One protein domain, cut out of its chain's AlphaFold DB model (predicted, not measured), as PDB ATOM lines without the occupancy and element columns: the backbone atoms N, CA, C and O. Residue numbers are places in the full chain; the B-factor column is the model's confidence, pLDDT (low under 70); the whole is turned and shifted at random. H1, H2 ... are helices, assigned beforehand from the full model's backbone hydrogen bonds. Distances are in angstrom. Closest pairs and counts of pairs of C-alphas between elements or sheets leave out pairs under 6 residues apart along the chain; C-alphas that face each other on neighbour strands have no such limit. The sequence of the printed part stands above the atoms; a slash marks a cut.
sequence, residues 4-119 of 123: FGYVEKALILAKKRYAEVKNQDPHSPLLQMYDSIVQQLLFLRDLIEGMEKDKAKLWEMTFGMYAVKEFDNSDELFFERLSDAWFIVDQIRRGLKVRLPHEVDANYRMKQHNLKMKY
ATOM      1  N   PHE A   4       6.779  -5.331  -6.142       96.81
ATOM      2  CA  PHE A   4       5.455  -5.931  -5.995       96.81
ATOM      3  C   PHE A   4       4.328  -4.936  -6.304       96.81
ATOM      4  O   PHE A   4       3.434  -5.246  -7.077       96.81
ATOM      5  N   GLY A   5       4.403  -3.704  -5.789       97.12
ATOM      6  CA  GLY A   5       3.375  -2.687  -6.027       97.12
ATOM      7  C   GLY A   5       3.196  -2.294  -7.499       97.12
ATOM      8  O   GLY A   5       2.081  -1.981  -7.908       97.12
ATOM      9  N   TYR A   6       4.261  -2.319  -8.304       97.62
ATOM     10  CA  TYR A   6       4.157  -2.091  -9.751       97.62
ATOM     11  C   TYR A   6       3.456  -3.246 -10.462       97.62
ATOM     12  O   TYR A   6       2.545  -3.020 -11.258       97.62
ATOM     13  N   VAL A   7       3.855  -4.476 -10.138       97.81
ATOM     14  CA  VAL A   7       3.279  -5.683 -10.739       97.81
ATOM     15  C   VAL A   7       1.817  -5.854 -10.338       97.81
ATOM     16  O   VAL A   7       0.987  -6.117 -11.202       97.81
ATOM     17  N   GLU A   8       1.470  -5.594  -9.078       97.88
ATOM     18  CA  GLU A   8       0.082  -5.633  -8.612       97.88
ATOM     19  C   GLU A   8      -0.799  -4.602  -9.312       97.88
ATOM     20  O   GLU A   8      -1.897  -4.935  -9.750       97.88
ATOM     21  N   LYS A   9      -0.330  -3.359  -9.484       97.19
ATOM     22  CA  LYS A   9      -1.097  -2.339 -10.218       97.19
ATOM     23  C   LYS A   9      -1.368  -2.759 -11.661       97.19
ATOM     24  O   LYS A   9      -2.485  -2.585 -12.143       97.19
ATOM     25  N   ALA A  10      -0.371  -3.331 -12.336       98.31
ATOM     26  CA  ALA A  10      -0.546  -3.872 -13.679       98.31
ATOM     27  C   ALA A  10      -1.526  -5.053 -13.695       98.31
ATOM     28  O   ALA A  10      -2.406  -5.104 -14.549       98.31
ATOM     29  N   LEU A  11      -1.416  -5.971 -12.730       98.62
ATOM     30  CA  LEU A  11      -2.267  -7.154 -12.632       98.62
ATOM     31  C   LEU A  11      -3.733  -6.801 -12.357       98.62
ATOM     32  O   LEU A  11      -4.628  -7.385 -12.970       98.62
ATOM     33  N   ILE A  12      -3.991  -5.853 -11.453       98.25
ATOM     34  CA  ILE A  12      -5.342  -5.363 -11.148       98.25
ATOM     35  C   ILE A  12      -5.989  -4.807 -12.415       98.25
ATOM     36  O   ILE A  12      -7.109  -5.193 -12.757       98.25
ATOM     37  N   LEU A  13      -5.269  -3.951 -13.144       98.19
ATOM     38  CA  LEU A  13      -5.801  -3.337 -14.355       98.19
ATOM     39  C   LEU A  13      -5.964  -4.357 -15.490       98.19
ATOM     40  O   LEU A  13      -6.991  -4.353 -16.159       98.19
ATOM     41  N   ALA A  14      -5.035  -5.307 -15.641       98.50
ATOM     42  CA  ALA A  14      -5.155  -6.392 -16.616       98.50
ATOM     43  C   ALA A  14      -6.401  -7.256 -16.371       98.50
ATOM     44  O   ALA A  14      -7.140  -7.558 -17.309       98.50
ATOM     45  N   LYS A  15      -6.680  -7.612 -15.109       98.62
ATOM     46  CA  LYS A  15      -7.899  -8.347 -14.731       98.62
ATOM     47  C   LYS A  15      -9.162  -7.540 -15.022       98.62
ATOM     48  O   LYS A  15     -10.138  -8.108 -15.508       98.62
ATOM     49  N   LYS A  16      -9.137  -6.232 -14.745       98.19
ATOM     50  CA  LYS A  16     -10.245  -5.323 -15.051       98.19
ATOM     51  C   LYS A  16     -10.523  -5.280 -16.555       98.19
ATOM     52  O   LYS A  16     -11.643  -5.575 -16.956       98.19
ATOM     53  N   ARG A  17      -9.503  -5.019 -17.381       97.75
ATOM     54  CA  ARG A  17      -9.648  -4.978 -18.845       97.75
ATOM     55  C   ARG A  17     -10.088  -6.318 -19.433       97.75
ATOM     56  O   ARG A  17     -10.973  -6.343 -20.281       97.75
ATOM     57  N   TYR A  18      -9.553  -7.437 -18.938       98.25
ATOM     58  CA  TYR A  18     -10.029  -8.770 -19.326       98.25
ATOM     59  C   TYR A  18     -11.533  -8.936 -19.057       98.25
ATOM     60  O   TYR A  18     -12.269  -9.398 -19.927       98.25
ATOM     61  N   ALA A  19     -11.999  -8.542 -17.867       98.19
ATOM     62  CA  ALA A  19     -13.412  -8.625 -17.513       98.19
ATOM     63  C   ALA A  19     -14.286  -7.705 -18.380       98.19
ATOM     64  O   ALA A  19     -15.353  -8.128 -18.814       98.19
ATOM     65  N   GLU A  20     -13.835  -6.483 -18.669       97.19
ATOM     66  CA  GLU A  20     -14.538  -5.535 -19.545       97.19
ATOM     67  C   GLU A  20     -14.729  -6.107 -20.953       97.19
ATOM     68  O   GLU A  20     -15.862  -6.188 -21.430       97.19
ATOM     69  N   VAL A  21     -13.654  -6.604 -21.574       97.06
ATOM     70  CA  VAL A  21     -13.722  -7.225 -22.906       97.06
ATOM     71  C   VAL A  21     -14.619  -8.458 -22.885       97.06
ATOM     72  O   VAL A  21     -15.452  -8.621 -23.771       97.06
ATOM     73  N   LYS A  22     -14.509  -9.302 -21.854       97.38
ATOM     74  CA  LYS A  22     -15.318 -10.522 -21.726       97.38
ATOM     75  C   LYS A  22     -16.803 -10.227 -21.561       97.38
ATOM     76  O   LYS A  22     -17.627 -10.959 -22.095       97.38
ATOM     77  N   ASN A  23     -17.142  -9.187 -20.805       97.75
ATOM     78  CA  ASN A  23     -18.527  -8.786 -20.583       97.75
ATOM     79  C   ASN A  23     -19.134  -8.135 -21.829       97.75
ATOM     80  O   ASN A  23     -20.328  -8.292 -22.068       97.75
ATOM     81  N   GLN A  24     -18.326  -7.415 -22.610       96.81
ATOM     82  CA  GLN A  24     -18.761  -6.798 -23.860       96.81
ATOM     83  C   GLN A  24     -18.925  -7.829 -24.987       96.81
ATOM     84  O   GLN A  24     -19.929  -7.799 -25.695       96.81
ATOM     85  N   ASP A  25     -17.954  -8.729 -25.150       95.94
ATOM     86  CA  ASP A  25     -17.974  -9.799 -26.147       95.94
ATOM     87  C   ASP A  25     -17.236 -11.054 -25.626       95.94
ATOM     88  O   ASP A  25     -16.006 -11.151 -25.720       95.94
ATOM     89  N   PRO A  26     -17.976 -12.057 -25.111       94.75
ATOM     90  CA  PRO A  26     -17.407 -13.311 -24.616       94.75
ATOM     91  C   PRO A  26     -16.662 -14.145 -25.667       94.75
ATOM     92  O   PRO A  26     -15.943 -15.074 -25.297       94.75
ATOM     93  N   HIS A  27     -16.851 -13.857 -26.956       95.06
ATOM     94  CA  HIS A  27     -16.213 -14.561 -28.068       95.06
ATOM     95  C   HIS A  27     -15.129 -13.724 -28.753       95.06
ATOM     96  O   HIS A  27     -14.578 -14.156 -29.768       95.06
ATOM     97  N   SER A  28     -14.787 -12.561 -28.187       95.38
ATOM     98  CA  SER A  28     -13.775 -11.680 -28.754       95.38
ATOM     99  C   SER A  28     -12.429 -12.403 -28.878       95.38
ATOM    100  O   SER A  28     -11.922 -12.940 -27.884       95.38
ATOM    101  N   PRO A  29     -11.781 -12.373 -30.058       91.75
ATOM    102  CA  PRO A  29     -10.454 -12.963 -30.236       91.75
ATOM    103  C   PRO A  29      -9.385 -12.270 -29.374       91.75
ATOM    104  O   PRO A  29      -8.337 -12.854 -29.104       91.75
ATOM    105  N   LEU A  30      -9.653 -11.053 -28.881       93.44
ATOM    106  CA  LEU A  30      -8.750 -10.319 -27.991       93.44
ATOM    107  C   LEU A  30      -8.661 -10.948 -26.594       93.44
ATOM    108  O   LEU A  30      -7.671 -10.732 -25.894       93.44
ATOM    109  N   LEU A  31      -9.646 -11.755 -26.183       95.75
ATOM    110  CA  LEU A  31      -9.657 -12.375 -24.855       95.75
ATOM    111  C   LEU A  31      -8.427 -13.236 -24.593       95.75
ATOM    112  O   LEU A  31      -7.935 -13.252 -23.466       95.75
ATOM    113  N   GLN A  32      -7.897 -13.902 -25.620       96.00
ATOM    114  CA  GLN A  32      -6.683 -14.703 -25.491       96.00
ATOM    115  C   GLN A  32      -5.460 -13.838 -25.152       96.00
ATOM    116  O   GLN A  32      -4.615 -14.242 -24.354       96.00
ATOM    117  N   MET A  33      -5.368 -12.637 -25.723       96.38
ATOM    118  CA  MET A  33      -4.289 -11.700 -25.419       96.38
ATOM    119  C   MET A  33      -4.406 -11.175 -23.987       96.38
ATOM    120  O   MET A  33      -3.428 -11.224 -23.243       96.38
ATOM    121  N   TYR A  34      -5.592 -10.710 -23.581       97.81
ATOM    122  CA  TYR A  34      -5.804 -10.208 -22.221       97.81
ATOM    123  C   TYR A  34      -5.577 -11.294 -21.164       97.81
ATOM    124  O   TYR A  34      -4.917 -11.028 -20.160       97.81
ATOM    125  N   ASP A  35      -6.046 -12.524 -21.402       97.94
ATOM    126  CA  ASP A  35      -5.752 -13.655 -20.517       97.94
ATOM    127  C   ASP A  35      -4.244 -13.927 -20.455       97.94
ATOM    128  O   ASP A  35      -3.682 -14.010 -19.366       97.94
ATOM    129  N   SER A  36      -3.548 -13.945 -21.599       97.75
ATOM    130  CA  SER A  36      -2.090 -14.119 -21.632       97.75
ATOM    131  C   SER A  36      -1.356 -13.061 -20.800       97.75
ATOM    132  O   SER A  36      -0.446 -13.406 -20.045       97.75
ATOM    133  N   ILE A  37      -1.766 -11.790 -20.872       98.50
ATOM    134  CA  ILE A  37      -1.208 -10.712 -20.040       98.50
ATOM    135  C   ILE A  37      -1.448 -11.000 -18.549       98.50
ATOM    136  O   ILE A  37      -0.514 -10.899 -17.752       98.50
ATOM    137  N   VAL A  38      -2.667 -11.398 -18.165       98.69
ATOM    138  CA  VAL A  38      -3.007 -11.732 -16.771       98.69
ATOM    139  C   VAL A  38      -2.161 -12.900 -16.256       98.69
ATOM    140  O   VAL A  38      -1.570 -12.780 -15.183       98.69
ATOM    141  N   GLN A  39      -2.052 -13.997 -17.012       98.50
ATOM    142  CA  GLN A  39      -1.262 -15.168 -16.609       98.50
ATOM    143  C   GLN A  39       0.226 -14.832 -16.459       98.50
ATOM    144  O   GLN A  39       0.874 -15.251 -15.501       98.50
ATOM    145  N   GLN A  40       0.767 -14.026 -17.372       98.44
ATOM    146  CA  GLN A  40       2.150 -13.568 -17.305       98.44
ATOM    147  C   GLN A  40       2.403 -12.683 -16.070       98.44
ATOM    148  O   GLN A  40       3.405 -12.856 -15.377       98.44
ATOM    149  N   LEU A  41       1.490 -11.765 -15.743       98.62
ATOM    150  CA  LEU A  41       1.610 -10.918 -14.551       98.62
ATOM    151  C   LEU A  41       1.441 -11.708 -13.243       98.62
ATOM    152  O   LEU A  41       2.136 -11.408 -12.275       98.62
ATOM    153  N   LEU A  42       0.581 -12.733 -13.216       98.50
ATOM    154  CA  LEU A  42       0.471 -13.666 -12.086       98.50
ATOM    155  C   LEU A  42       1.788 -14.407 -11.851       98.50
ATOM    156  O   LEU A  42       2.297 -14.404 -10.736       98.50
ATOM    157  N   PHE A  43       2.377 -14.962 -12.912       98.25
ATOM    158  CA  PHE A  43       3.683 -15.613 -12.830       98.25
ATOM    159  C   PHE A  43       4.762 -14.659 -12.294       98.25
ATOM    160  O   PHE A  43       5.531 -15.018 -11.403       98.25
ATOM    161  N   LEU A  44       4.811 -13.423 -12.803       97.94
ATOM    162  CA  LEU A  44       5.775 -12.426 -12.342       97.94
ATOM    163  C   LEU A  44       5.583 -12.080 -10.861       97.94
ATOM    164  O   LEU A  44       6.568 -11.968 -10.133       97.94
ATOM    165  N   ARG A  45       4.333 -11.919 -10.418       98.06
ATOM    166  CA  ARG A  45       4.001 -11.682  -9.011       98.06
ATOM    167  C   ARG A  45       4.497 -12.833  -8.137       98.06
ATOM    168  O   ARG A  45       5.248 -12.586  -7.197       98.06
ATOM    169  N   ASP A  46       4.158 -14.066  -8.498       97.94
ATOM    170  CA  ASP A  46       4.535 -15.261  -7.738       97.94
ATOM    171  C   ASP A  46       6.066 -15.431  -7.678       97.94
ATOM    172  O   ASP A  46       6.612 -15.846  -6.652       97.94
ATOM    173  N   LEU A  47       6.783 -15.040  -8.739       96.19
ATOM    174  CA  LEU A  47       8.248 -15.007  -8.769       96.19
ATOM    175  C   LEU A  47       8.826 -13.960  -7.802       96.19
ATOM    176  O   LEU A  47       9.824 -14.218  -7.130       96.19
ATOM    177  N   ILE A  48       8.221 -12.770  -7.727       94.69
ATOM    178  CA  ILE A  48       8.647 -11.691  -6.818       94.69
ATOM    179  C   ILE A  48       8.384 -12.062  -5.356       94.69
ATOM    180  O   ILE A  48       9.196 -11.738  -4.490       94.69
ATOM    181  N   GLU A  49       7.276 -12.749  -5.081       95.69
ATOM    182  CA  GLU A  49       6.928 -13.245  -3.746       95.69
ATOM    183  C   GLU A  49       7.741 -14.487  -3.335       95.69
ATOM    184  O   GLU A  49       7.714 -14.888  -2.173       95.69
ATOM    185  N   GLY A  50       8.498 -15.082  -4.263       94.94
ATOM    186  CA  GLY A  50       9.326 -16.268  -4.024       94.94
ATOM    187  C   GLY A  50       8.552 -17.590  -4.001       94.94
ATOM    188  O   GLY A  50       9.124 -18.620  -3.630       94.94
ATOM    189  N   MET A  51       7.276 -17.565  -4.397       96.06
ATOM    190  CA  MET A  51       6.432 -18.752  -4.578       96.06
ATOM    191  C   MET A  51       6.841 -19.526  -5.833       96.06
ATOM    192  O   MET A  51       6.871 -20.755  -5.828       96.06
ATOM    193  N   GLU A  52       7.223 -18.799  -6.880       94.62
ATOM    194  CA  GLU A  52       7.859 -19.330  -8.077       94.62
ATOM    195  C   GLU A  52       9.372 -19.079  -8.019       94.62
ATOM    196  O   GLU A  52       9.839 -18.041  -7.547       94.62
ATOM    197  N   LYS A  53      10.160 -20.055  -8.475       90.94
ATOM    198  CA  LYS A  53      11.631 -20.013  -8.464       90.94
ATOM    199  C   LYS A  53      12.222 -20.178  -9.855       90.94
ATOM    200  O   LYS A  53      13.357 -19.748 -10.078       90.94
ATOM    201  N   ASP A  54      11.480 -20.787 -10.775       91.31
ATOM    202  CA  ASP A  54      11.914 -20.970 -12.145       91.31
ATOM    203  C   ASP A  54      11.773 -19.661 -12.925       91.31
ATOM    204  O   ASP A  54      10.683 -19.185 -13.230       91.31
ATOM    205  N   LYS A  55      12.920 -19.074 -13.264       90.94
ATOM    206  CA  LYS A  55      13.008 -17.837 -14.042       90.94
ATOM    207  C   LYS A  55      12.971 -18.080 -15.549       90.94
ATOM    208  O   LYS A  55      12.942 -17.098 -16.286       90.94
ATOM    209  N   ALA A  56      12.986 -19.327 -16.027       92.69
ATOM    210  CA  ALA A  56      13.040 -19.630 -17.458       92.69
ATOM    211  C   ALA A  56      11.863 -19.001 -18.213       92.69
ATOM    212  O   ALA A  56      12.074 -18.306 -19.208       92.69
ATOM    213  N   LYS A  57      10.651 -19.111 -17.654       93.00
ATOM    214  CA  LYS A  57       9.430 -18.506 -18.210       93.00
ATOM    215  C   LYS A  57       9.499 -16.990 -18.341       93.00
ATOM    216  O   LYS A  57       8.762 -16.437 -19.154       93.00
ATOM    217  N   LEU A  58      10.399 -16.301 -17.622       95.12
ATOM    218  CA  LEU A  58      10.605 -14.878 -17.866       95.12
ATOM    219  C   LEU A  58      10.942 -14.642 -19.325       95.12
ATOM    220  O   LEU A  58      10.397 -13.692 -19.847       95.12
ATOM    221  N   TRP A  59      11.768 -15.458 -19.987       94.44
ATOM    222  CA  TRP A  59      12.184 -15.263 -21.388       94.44
ATOM    223  C   TRP A  59      11.053 -15.435 -22.407       94.44
ATOM    224  O   TRP A  59      11.140 -14.896 -23.506       94.44
ATOM    225  N   GLU A  60       9.980 -16.120 -22.021       93.75
ATOM    226  CA  GLU A  60       8.813 -16.393 -22.866       93.75
ATOM    227  C   GLU A  60       7.742 -15.299 -22.759       93.75
ATOM    228  O   GLU A  60       6.817 -15.249 -23.565       93.75
ATOM    229  N   MET A  61       7.859 -14.401 -21.775       96.62
ATOM    230  CA  MET A  61       6.889 -13.325 -21.581       96.62
ATOM    231  C   MET A  61       6.897 -12.338 -22.755       96.62
ATOM    232  O   MET A  61       7.952 -11.919 -23.244       96.62
ATOM    233  N   THR A  62       5.709 -11.905 -23.154       95.62
ATOM    234  CA  THR A  62       5.449 -11.039 -24.309       95.62
ATOM    235  C   THR A  62       4.571  -9.834 -23.985       95.62
ATOM    236  O   THR A  62       4.368  -8.997 -24.861       95.62
ATOM    237  N   PHE A  63       4.077  -9.681 -22.750       97.31
ATOM    238  CA  PHE A  63       3.128  -8.607 -22.429       97.31
ATOM    239  C   PHE A  63       3.668  -7.187 -22.671       97.31
ATOM    240  O   PHE A  63       2.885  -6.294 -22.983       97.31
ATOM    241  N   GLY A  64       4.988  -6.970 -22.608       94.19
ATOM    242  CA  GLY A  64       5.591  -5.686 -22.992       94.19
ATOM    243  C   GLY A  64       5.458  -5.369 -24.485       94.19
ATOM    244  O   GLY A  64       5.317  -4.210 -24.857       94.19
ATOM    245  N   MET A  65       5.443  -6.389 -25.350       94.38
ATOM    246  CA  MET A  65       5.143  -6.208 -26.773       94.38
ATOM    247  C   MET A  65       3.671  -5.834 -26.977       94.38
ATOM    248  O   MET A  65       3.393  -4.939 -27.771       94.38
ATOM    249  N   TYR A  66       2.746  -6.493 -26.266       92.44
ATOM    250  CA  TYR A  66       1.322  -6.142 -26.328       92.44
ATOM    251  C   TYR A  66       1.080  -4.711 -25.853       92.44
ATOM    252  O   TYR A  66       0.347  -3.984 -26.510       92.44
ATOM    253  N   ALA A  67       1.760  -4.276 -24.784       92.69
ATOM    254  CA  ALA A  67       1.687  -2.898 -24.302       92.69
ATOM    255  C   ALA A  67       1.897  -1.887 -25.436       92.69
ATOM    256  O   ALA A  67       1.026  -1.064 -25.697       92.69
ATOM    257  N   VAL A  68       3.018  -2.003 -26.149       93.00
ATOM    258  CA  VAL A  68       3.371  -1.069 -27.224       93.00
ATOM    259  C   VAL A  68       2.449  -1.206 -28.432       93.00
ATOM    260  O   VAL A  68       2.047  -0.200 -28.993       93.00
ATOM    261  N   LYS A  69       2.130  -2.430 -28.868       94.06
ATOM    262  CA  LYS A  69       1.384  -2.631 -30.122       94.06
ATOM    263  C   LYS A  69      -0.102  -2.313 -30.013       94.06
ATOM    264  O   LYS A  69      -0.702  -1.952 -31.019       94.06
ATOM    265  N   GLU A  70      -0.679  -2.490 -28.830       94.12
ATOM    266  CA  GLU A  70      -2.132  -2.504 -28.660       94.12
ATOM    267  C   GLU A  70      -2.630  -1.332 -27.814       94.12
ATOM    268  O   GLU A  70      -3.746  -0.864 -28.033       94.12
ATOM    269  N   PHE A  71      -1.829  -0.848 -26.854       96.06
ATOM    270  CA  PHE A  71      -2.303   0.076 -25.816       96.06
ATOM    271  C   PHE A  71      -1.655   1.459 -25.829       96.06
ATOM    272  O   PHE A  71      -2.211   2.364 -25.212       96.06
ATOM    273  N   ASP A  72      -0.548   1.660 -26.551       91.19
ATOM    274  CA  ASP A  72       0.196   2.930 -26.567       91.19
ATOM    275  C   ASP A  72      -0.673   4.150 -26.931       91.19
ATOM    276  O   ASP A  72      -0.496   5.231 -26.372       91.19
ATOM    277  N   ASN A  73      -1.660   3.953 -27.809       89.75
ATOM    278  CA  ASN A  73      -2.590   4.979 -28.278       89.75
ATOM    279  C   ASN A  73      -4.058   4.715 -27.891       89.75
ATOM    280  O   ASN A  73      -4.910   5.560 -28.165       89.75
ATOM    281  N   SER A  74      -4.377   3.563 -27.292       93.31
ATOM    282  CA  SER A  74      -5.766   3.153 -27.015       93.31
ATOM    283  C   SER A  74      -6.125   3.142 -25.525       93.31
ATOM    284  O   SER A  74      -7.258   3.469 -25.175       93.31
ATOM    285  N   ASP A  75      -5.168   2.834 -24.643       96.50
ATOM    286  CA  ASP A  75      -5.353   2.806 -23.190       96.50
ATOM    287  C   ASP A  75      -4.055   3.221 -22.489       96.50
ATOM    288  O   ASP A  75      -3.229   2.403 -22.080       96.50
ATOM    289  N   GLU A  76      -3.882   4.535 -22.355       96.62
ATOM    290  CA  GLU A  76      -2.679   5.160 -21.800       96.62
ATOM    291  C   GLU A  76      -2.358   4.674 -20.377       96.62
ATOM    292  O   GLU A  76      -1.195   4.440 -20.046       96.62
ATOM    293  N   LEU A  77      -3.373   4.496 -19.519       97.62
ATOM    294  CA  LEU A  77      -3.138   4.021 -18.158       97.62
ATOM    295  C   LEU A  77      -2.634   2.580 -18.180       97.62
ATOM    296  O   LEU A  77      -1.671   2.258 -17.479       97.62
ATOM    297  N   PHE A  78      -3.270   1.714 -18.970       98.00
ATOM    298  CA  PHE A  78      -2.872   0.315 -19.043       98.00
ATOM    299  C   PHE A  78      -1.495   0.145 -19.679       98.00
ATOM    300  O   PHE A  78      -0.666  -0.592 -19.138       98.00
ATOM    301  N   PHE A  79      -1.210   0.902 -20.738       98.06
ATOM    302  CA  PHE A  79       0.113   0.995 -21.341       98.06
ATOM    303  C   PHE A  79       1.194   1.340 -20.311       98.06
ATOM    304  O   PHE A  79       2.200   0.632 -20.211       98.06
ATOM    305  N   GLU A  80       0.982   2.378 -19.500       97.50
ATOM    306  CA  GLU A  80       1.951   2.807 -18.487       97.50
ATOM    307  C   GLU A  80       2.145   1.739 -17.397       97.50
ATOM    308  O   GLU A  80       3.280   1.415 -17.041       97.50
ATOM    309  N   ARG A  81       1.066   1.103 -16.912       97.94
ATOM    310  CA  ARG A  81       1.182   0.018 -15.916       97.94
ATOM    311  C   ARG A  81       1.927  -1.201 -16.453       97.94
ATOM    312  O   ARG A  81       2.759  -1.766 -15.740       97.94
ATOM    313  N   LEU A  82       1.651  -1.611 -17.691       98.44
ATOM    314  CA  LEU A  82       2.363  -2.721 -18.321       98.44
ATOM    315  C   LEU A  82       3.827  -2.366 -18.586       98.44
ATOM    316  O   LEU A  82       4.697  -3.202 -18.359       98.44
ATOM    317  N   SER A  83       4.119  -1.135 -18.999       97.75
ATOM    318  CA  SER A  83       5.489  -0.672 -19.243       97.75
ATOM    319  C   SER A  83       6.331  -0.676 -17.964       97.75
ATOM    320  O   SER A  83       7.452  -1.189 -17.966       97.75
ATOM    321  N   ASP A  84       5.768  -0.205 -16.848       97.56
ATOM    322  CA  ASP A  84       6.411  -0.263 -15.532       97.56
ATOM    323  C   ASP A  84       6.729  -1.710 -15.101       97.56
ATOM    324  O   ASP A  84       7.832  -2.005 -14.630       97.56
ATOM    325  N   ALA A  85       5.775  -2.635 -15.271       98.19
ATOM    326  CA  ALA A  85       5.974  -4.049 -14.950       98.19
ATOM    327  C   ALA A  85       6.978  -4.722 -15.903       98.19
ATOM    328  O   ALA A  85       7.798  -5.540 -15.478       98.19
ATOM    329  N   TRP A  86       6.970  -4.356 -17.185       98.12
ATOM    330  CA  TRP A  86       7.911  -4.874 -18.174       98.12
ATOM    331  C   TRP A  86       9.347  -4.422 -17.896       98.12
ATOM    332  O   TRP A  86      10.281  -5.213 -18.027       98.12
ATOM    333  N   PHE A  87       9.535  -3.185 -17.430       97.06
ATOM    334  CA  PHE A  87      10.843  -2.683 -17.003       97.06
ATOM    335  C   PHE A  87      11.462  -3.530 -15.878       97.06
ATOM    336  O   PHE A  87      12.677  -3.738 -15.837       97.06
ATOM    337  N   ILE A  88      10.629  -4.063 -14.978       96.62
ATOM    338  CA  ILE A  88      11.062  -4.999 -13.934       96.62
ATOM    339  C   ILE A  88      11.484  -6.336 -14.556       96.62
ATOM    340  O   ILE A  88      12.557  -6.845 -14.224       96.62
ATOM    341  N   VAL A  89      10.687  -6.884 -15.482       97.00
ATOM    342  CA  VAL A  89      11.011  -8.133 -16.198       97.00
ATOM    343  C   VAL A  89      12.353  -8.032 -16.918       97.00
ATOM    344  O   VAL A  89      13.189  -8.920 -16.746       97.00
ATOM    345  N   ASP A  90      12.592  -6.957 -17.678       95.75
ATOM    346  CA  ASP A  90      13.853  -6.751 -18.407       95.75
ATOM    347  C   ASP A  90      15.062  -6.788 -17.466       95.75
ATOM    348  O   ASP A  90      16.049  -7.482 -17.722       95.75
ATOM    349  N   GLN A  91      14.968  -6.107 -16.321       95.00
ATOM    350  CA  GLN A  91      16.063  -6.086 -15.357       95.00
ATOM    351  C   GLN A  91      16.308  -7.451 -14.711       95.00
ATOM    352  O   GLN A  91      17.467  -7.854 -14.588       95.00
ATOM    353  N   ILE A  92      15.253  -8.194 -14.352       93.94
ATOM    354  CA  ILE A  92      15.407  -9.540 -13.781       93.94
ATOM    355  C   ILE A  92      16.013 -10.499 -14.815       93.94
ATOM    356  O   ILE A  92      16.951 -11.226 -14.479       93.94
ATOM    357  N   ARG A  93      15.538 -10.479 -16.071       93.88
ATOM    358  CA  ARG A  93      16.074 -11.312 -17.169       93.88
ATOM    359  C   ARG A  93      17.573 -11.099 -17.369       93.88
ATOM    360  O   ARG A  93      18.316 -12.049 -17.596       93.88
ATOM    361  N   ARG A  94      18.022  -9.850 -17.256       92.56
ATOM    362  CA  ARG A  94      19.419  -9.444 -17.461       92.56
ATOM    363  C   ARG A  94      20.304  -9.643 -16.227       92.56
ATOM    364  O   ARG A  94      21.467  -9.253 -16.255       92.56
ATOM    365  N   GLY A  95      19.768 -10.217 -15.144       91.00
ATOM    366  CA  GLY A  95      20.497 -10.417 -13.890       91.00
ATOM    367  C   GLY A  95      20.885  -9.108 -13.197       91.00
ATOM    368  O   GLY A  95      21.832  -9.078 -12.414       91.00
ATOM    369  N   LEU A  96      20.184  -8.013 -13.500       87.62
ATOM    370  CA  LEU A  96      20.468  -6.699 -12.943       87.62
ATOM    371  C   LEU A  96      19.834  -6.557 -11.561       87.62
ATOM    372  O   LEU A  96      18.758  -7.091 -11.278       87.62
ATOM    373  N   LYS A  97      20.466  -5.749 -10.704       91.12
ATOM    374  CA  LYS A  97      19.783  -5.220  -9.524       91.12
ATOM    375  C   LYS A  97      18.615  -4.357 -10.007       91.12
ATOM    376  O   LYS A  97      18.842  -3.345 -10.665       91.12
ATOM    377  N   VAL A  98      17.392  -4.760  -9.669       92.06
ATOM    378  CA  VAL A  98      16.174  -4.071 -10.109       92.06
ATOM    379  C   VAL A  98      16.145  -2.657  -9.533       92.06
ATOM    380  O   VAL A  98      16.069  -2.477  -8.318       92.06
ATOM    381  N   ARG A  99      16.192  -1.664 -10.422       95.38
ATOM    382  CA  ARG A  99      15.797  -0.281 -10.136       95.38
ATOM    383  C   ARG A  99      14.309  -0.111 -10.395       95.38
ATOM    384  O   ARG A  99      13.777  -0.713 -11.326       95.38
ATOM    385  N   LEU A 100      13.638   0.705  -9.602       96.12
ATOM    386  CA  LEU A 100      12.215   0.975  -9.758       96.12
ATOM    387  C   LEU A 100      11.991   2.055 -10.828       96.12
ATOM    388  O   LEU A 100      12.814   2.961 -10.946       96.12
ATOM    389  N   PRO A 101      10.874   2.017 -11.580       95.25
ATOM    390  CA  PRO A 101      10.578   3.021 -12.606       95.25
ATOM    391  C   PRO A 101      10.744   4.473 -12.131       95.25
ATOM    392  O   PRO A 101      11.398   5.277 -12.791       95.25
ATOM    393  N   HIS A 102      10.263   4.795 -10.927       96.12
ATOM    394  CA  HIS A 102      10.382   6.138 -10.345       96.12
ATOM    395  C   HIS A 102      11.797   6.552  -9.922       96.12
ATOM    396  O   HIS A 102      12.009   7.717  -9.591       96.12
ATOM    397  N   GLU A 103      12.743   5.616  -9.870       95.75
ATOM    398  CA  GLU A 103      14.154   5.899  -9.591       95.75
ATOM    399  C   GLU A 103      14.928   6.237 -10.873       95.75
ATOM    400  O   GLU A 103      16.041   6.754 -10.793       95.75
ATOM    401  N   VAL A 104      14.365   5.928 -12.047       94.06
ATOM    402  CA  VAL A 104      15.042   6.067 -13.345       94.06
ATOM    403  C   VAL A 104      14.370   7.117 -14.230       94.06
ATOM    404  O   VAL A 104      15.067   7.864 -14.914       94.06
ATOM    405  N   ASP A 105      13.041   7.221 -14.199       94.25
ATOM    406  CA  ASP A 105      12.300   8.247 -14.936       94.25
ATOM    407  C   ASP A 105      12.081   9.496 -14.065       94.25
ATOM    408  O   ASP A 105      11.254   9.517 -13.150       94.25
ATOM    409  N   ALA A 106      12.806  10.572 -14.385       94.44
ATOM    410  CA  ALA A 106      12.702  11.862 -13.701       94.44
ATOM    411  C   ALA A 106      11.292  12.479 -13.778       94.44
ATOM    412  O   ALA A 106      10.879  13.207 -12.873       94.44
ATOM    413  N   ASN A 107      10.528  12.155 -14.825       95.56
ATOM    414  CA  ASN A 107       9.169  12.645 -15.033       95.56
ATOM    415  C   ASN A 107       8.107  11.722 -14.425       95.56
ATOM    416  O   ASN A 107       6.919  12.051 -14.478       95.56
ATOM    417  N   TYR A 108       8.500  10.601 -13.808       95.19
ATOM    418  CA  TYR A 108       7.574   9.579 -13.323       95.19
ATOM    419  C   TYR A 108       6.475  10.157 -12.425       95.19
ATOM    420  O   TYR A 108       5.294   9.891 -12.624       95.19
ATOM    421  N   ARG A 109       6.834  10.995 -11.442       94.62
ATOM    422  CA  ARG A 109       5.849  11.564 -10.503       94.62
ATOM    423  C   ARG A 109       4.812  12.433 -11.209       94.62
ATOM    424  O   ARG A 109       3.637  12.366 -10.864       94.62
ATOM    425  N   MET A 110       5.246  13.217 -12.193       97.06
ATOM    426  CA  MET A 110       4.367  14.072 -12.984       97.06
ATOM    427  C   MET A 110       3.451  13.236 -13.883       97.06
ATOM    428  O   MET A 110       2.245  13.460 -13.880       97.06
ATOM    429  N   LYS A 111       3.984  12.211 -14.565       95.56
ATOM    430  CA  LYS A 111       3.174  11.258 -15.342       95.56
ATOM    431  C   LYS A 111       2.105  10.594 -14.478       95.56
ATOM    432  O   LYS A 111       0.928  10.630 -14.807       95.56
ATOM    433  N   GLN A 112       2.498  10.062 -13.321       96.06
ATOM    434  CA  GLN A 112       1.572   9.425 -12.384       96.06
ATOM    435  C   GLN A 112       0.509  10.392 -11.851       96.06
ATOM    436  O   GLN A 112      -0.636   9.991 -11.673       96.06
ATOM    437  N   HIS A 113       0.864  11.655 -11.607       96.69
ATOM    438  CA  HIS A 113      -0.106  12.681 -11.233       96.69
ATOM    439  C   HIS A 113      -1.129  12.919 -12.352       96.69
ATOM    440  O   HIS A 113      -2.328  12.871 -12.092       96.69
ATOM    441  N   ASN A 114      -0.671  13.088 -13.594       96.94
ATOM    442  CA  ASN A 114      -1.546  13.312 -14.747       96.94
ATOM    443  C   ASN A 114      -2.482  12.119 -14.993       96.94
ATOM    444  O   ASN A 114      -3.684  12.307 -15.162       96.94
ATOM    445  N   LEU A 115      -1.954  10.893 -14.924       96.69
ATOM    446  CA  LEU A 115      -2.749   9.669 -15.023       96.69
ATOM    447  C   LEU A 115      -3.799   9.586 -13.915       96.69
ATOM    448  O   LEU A 115      -4.945   9.252 -14.186       96.69
ATOM    449  N   LYS A 116      -3.444   9.935 -12.673       96.75
ATOM    450  CA  LYS A 116      -4.399   9.957 -11.559       96.75
ATOM    451  C   LYS A 116      -5.515  10.979 -11.771       96.75
ATOM    452  O   LYS A 116      -6.652  10.714 -11.407       96.75
ATOM    453  N   MET A 117      -5.197  12.140 -12.341       97.25
ATOM    454  CA  MET A 117      -6.194  13.165 -12.659       97.25
ATOM    455  C   MET A 117      -7.127  12.726 -13.796       97.25
ATOM    456  O   MET A 117      -8.310  13.047 -13.764       97.25
ATOM    457  N   LYS A 118      -6.606  11.990 -14.786       96.38
ATOM    458  CA  LYS A 118      -7.368  11.513 -15.950       96.38
ATOM    459  C   LYS A 118      -8.211  10.266 -15.654       96.38
ATOM    460  O   LYS A 118      -9.310  10.147 -16.182       96.38
ATOM    461  N   TYR A 119      -7.717   9.375 -14.794       95.62
ATOM    462  CA  TYR A 119      -8.334   8.085 -14.460       95.62
ATOM    463  C   TYR A 119      -8.454   7.897 -12.932       95.62
ATOM    464  O   TYR A 119      -7.851   6.980 -12.367       95.62
TER     465      TYR A 119
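This is residues 4 to 119 of the 123 residues of an uncharacterized protein of Enterobacter bugandensis (UniProt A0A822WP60). Two helical hairpins, H1 with H2 and H4 with H5, pack on each other at a slant, with H5 in the middle. The short H3 sits by the last residues of H5, while H6 and H7 lie off to one side, H7 only close to H5. Residues 23 to 28, at the turn of the first hairpin, and residues 103 to 108 stick out. The printed part has 116 residues, with seven named helices, H1 to H7 in order along the chain, and no named strand; the class is all helix. It is compact, with a radius of gyration of the C-alphas of 14.3 A, and spans 41 by 35 by 22 A.

H1, residues 4 to 24, touches H2, residues 31 to 48, at a shallow tilt of 20 degrees, opposite ways; their closest C-alphas, those of Tyr 18 and Tyr 34, are 5.3 A apart. H3, residues 56 to 60, is close to H2 but not clearly touching, the closest C-alphas being those of Leu 44 and Leu 58 at 7.7 A. Residues 33 to 40 of H2 touch H4, residues 63 to 71, at a steep tilt of 39 degrees, the closest C-alphas being those of Ile 37 and Phe 63 at 5.4 A. H4 and H5, residues 76 to 93, form a hairpin with a shallow tilt of 21 degrees; the C-alphas of Ala 67 and Phe 79 come closest, at 5.1 A. Residues 6 to 14 of H1 touch residues 78 to 85 of H5 at a steep tilt of 48 degrees, closest at the C-alphas of Ala 10 and Arg 81, 4.8 A. H3 and H5 only just touch, with 3 pairs of C-alphas within 8 A, closest at Leu 58 and Arg 93, 6.6 A. H6, residues 101 to 104, and H7, residues 108 to 118, touch only at the corner by their link, and only just, with 3 pairs of C-alphas within 8 A; the closest C-alphas, those of His 102 and Tyr 108, are 5.3 A apart. H7 is close to H5 but not clearly touching, the closest C-alphas being those of Leu 77 and Leu 115 at 6.5 A; H7 is apart from H1. In H1, H2, H4, H5 and H7 every O i to N i+4 pair is within hydrogen-bond range; in H3 0 of 1 is, beside 2 of 2 O i to N i+3 pairs, and H6 is too short for an O i to N i+4 pair.

H1 begins at C-alpha 4, (5.455, -5.931, -5.995), and is 30.1 A long from first to last C-alpha. H2 measures 25.7 A, H5 25.4 A and H7 15.3 A. H7 ends at C-alpha 118, (-7.368, 11.513, -15.950).

The two farthest C-alphas, those of His 27 and Ala 106, are 41.7 A apart. The printed part has no cut and no long link. Mean pLDDT of the printed part is 95.9, and no printed residue is under 70.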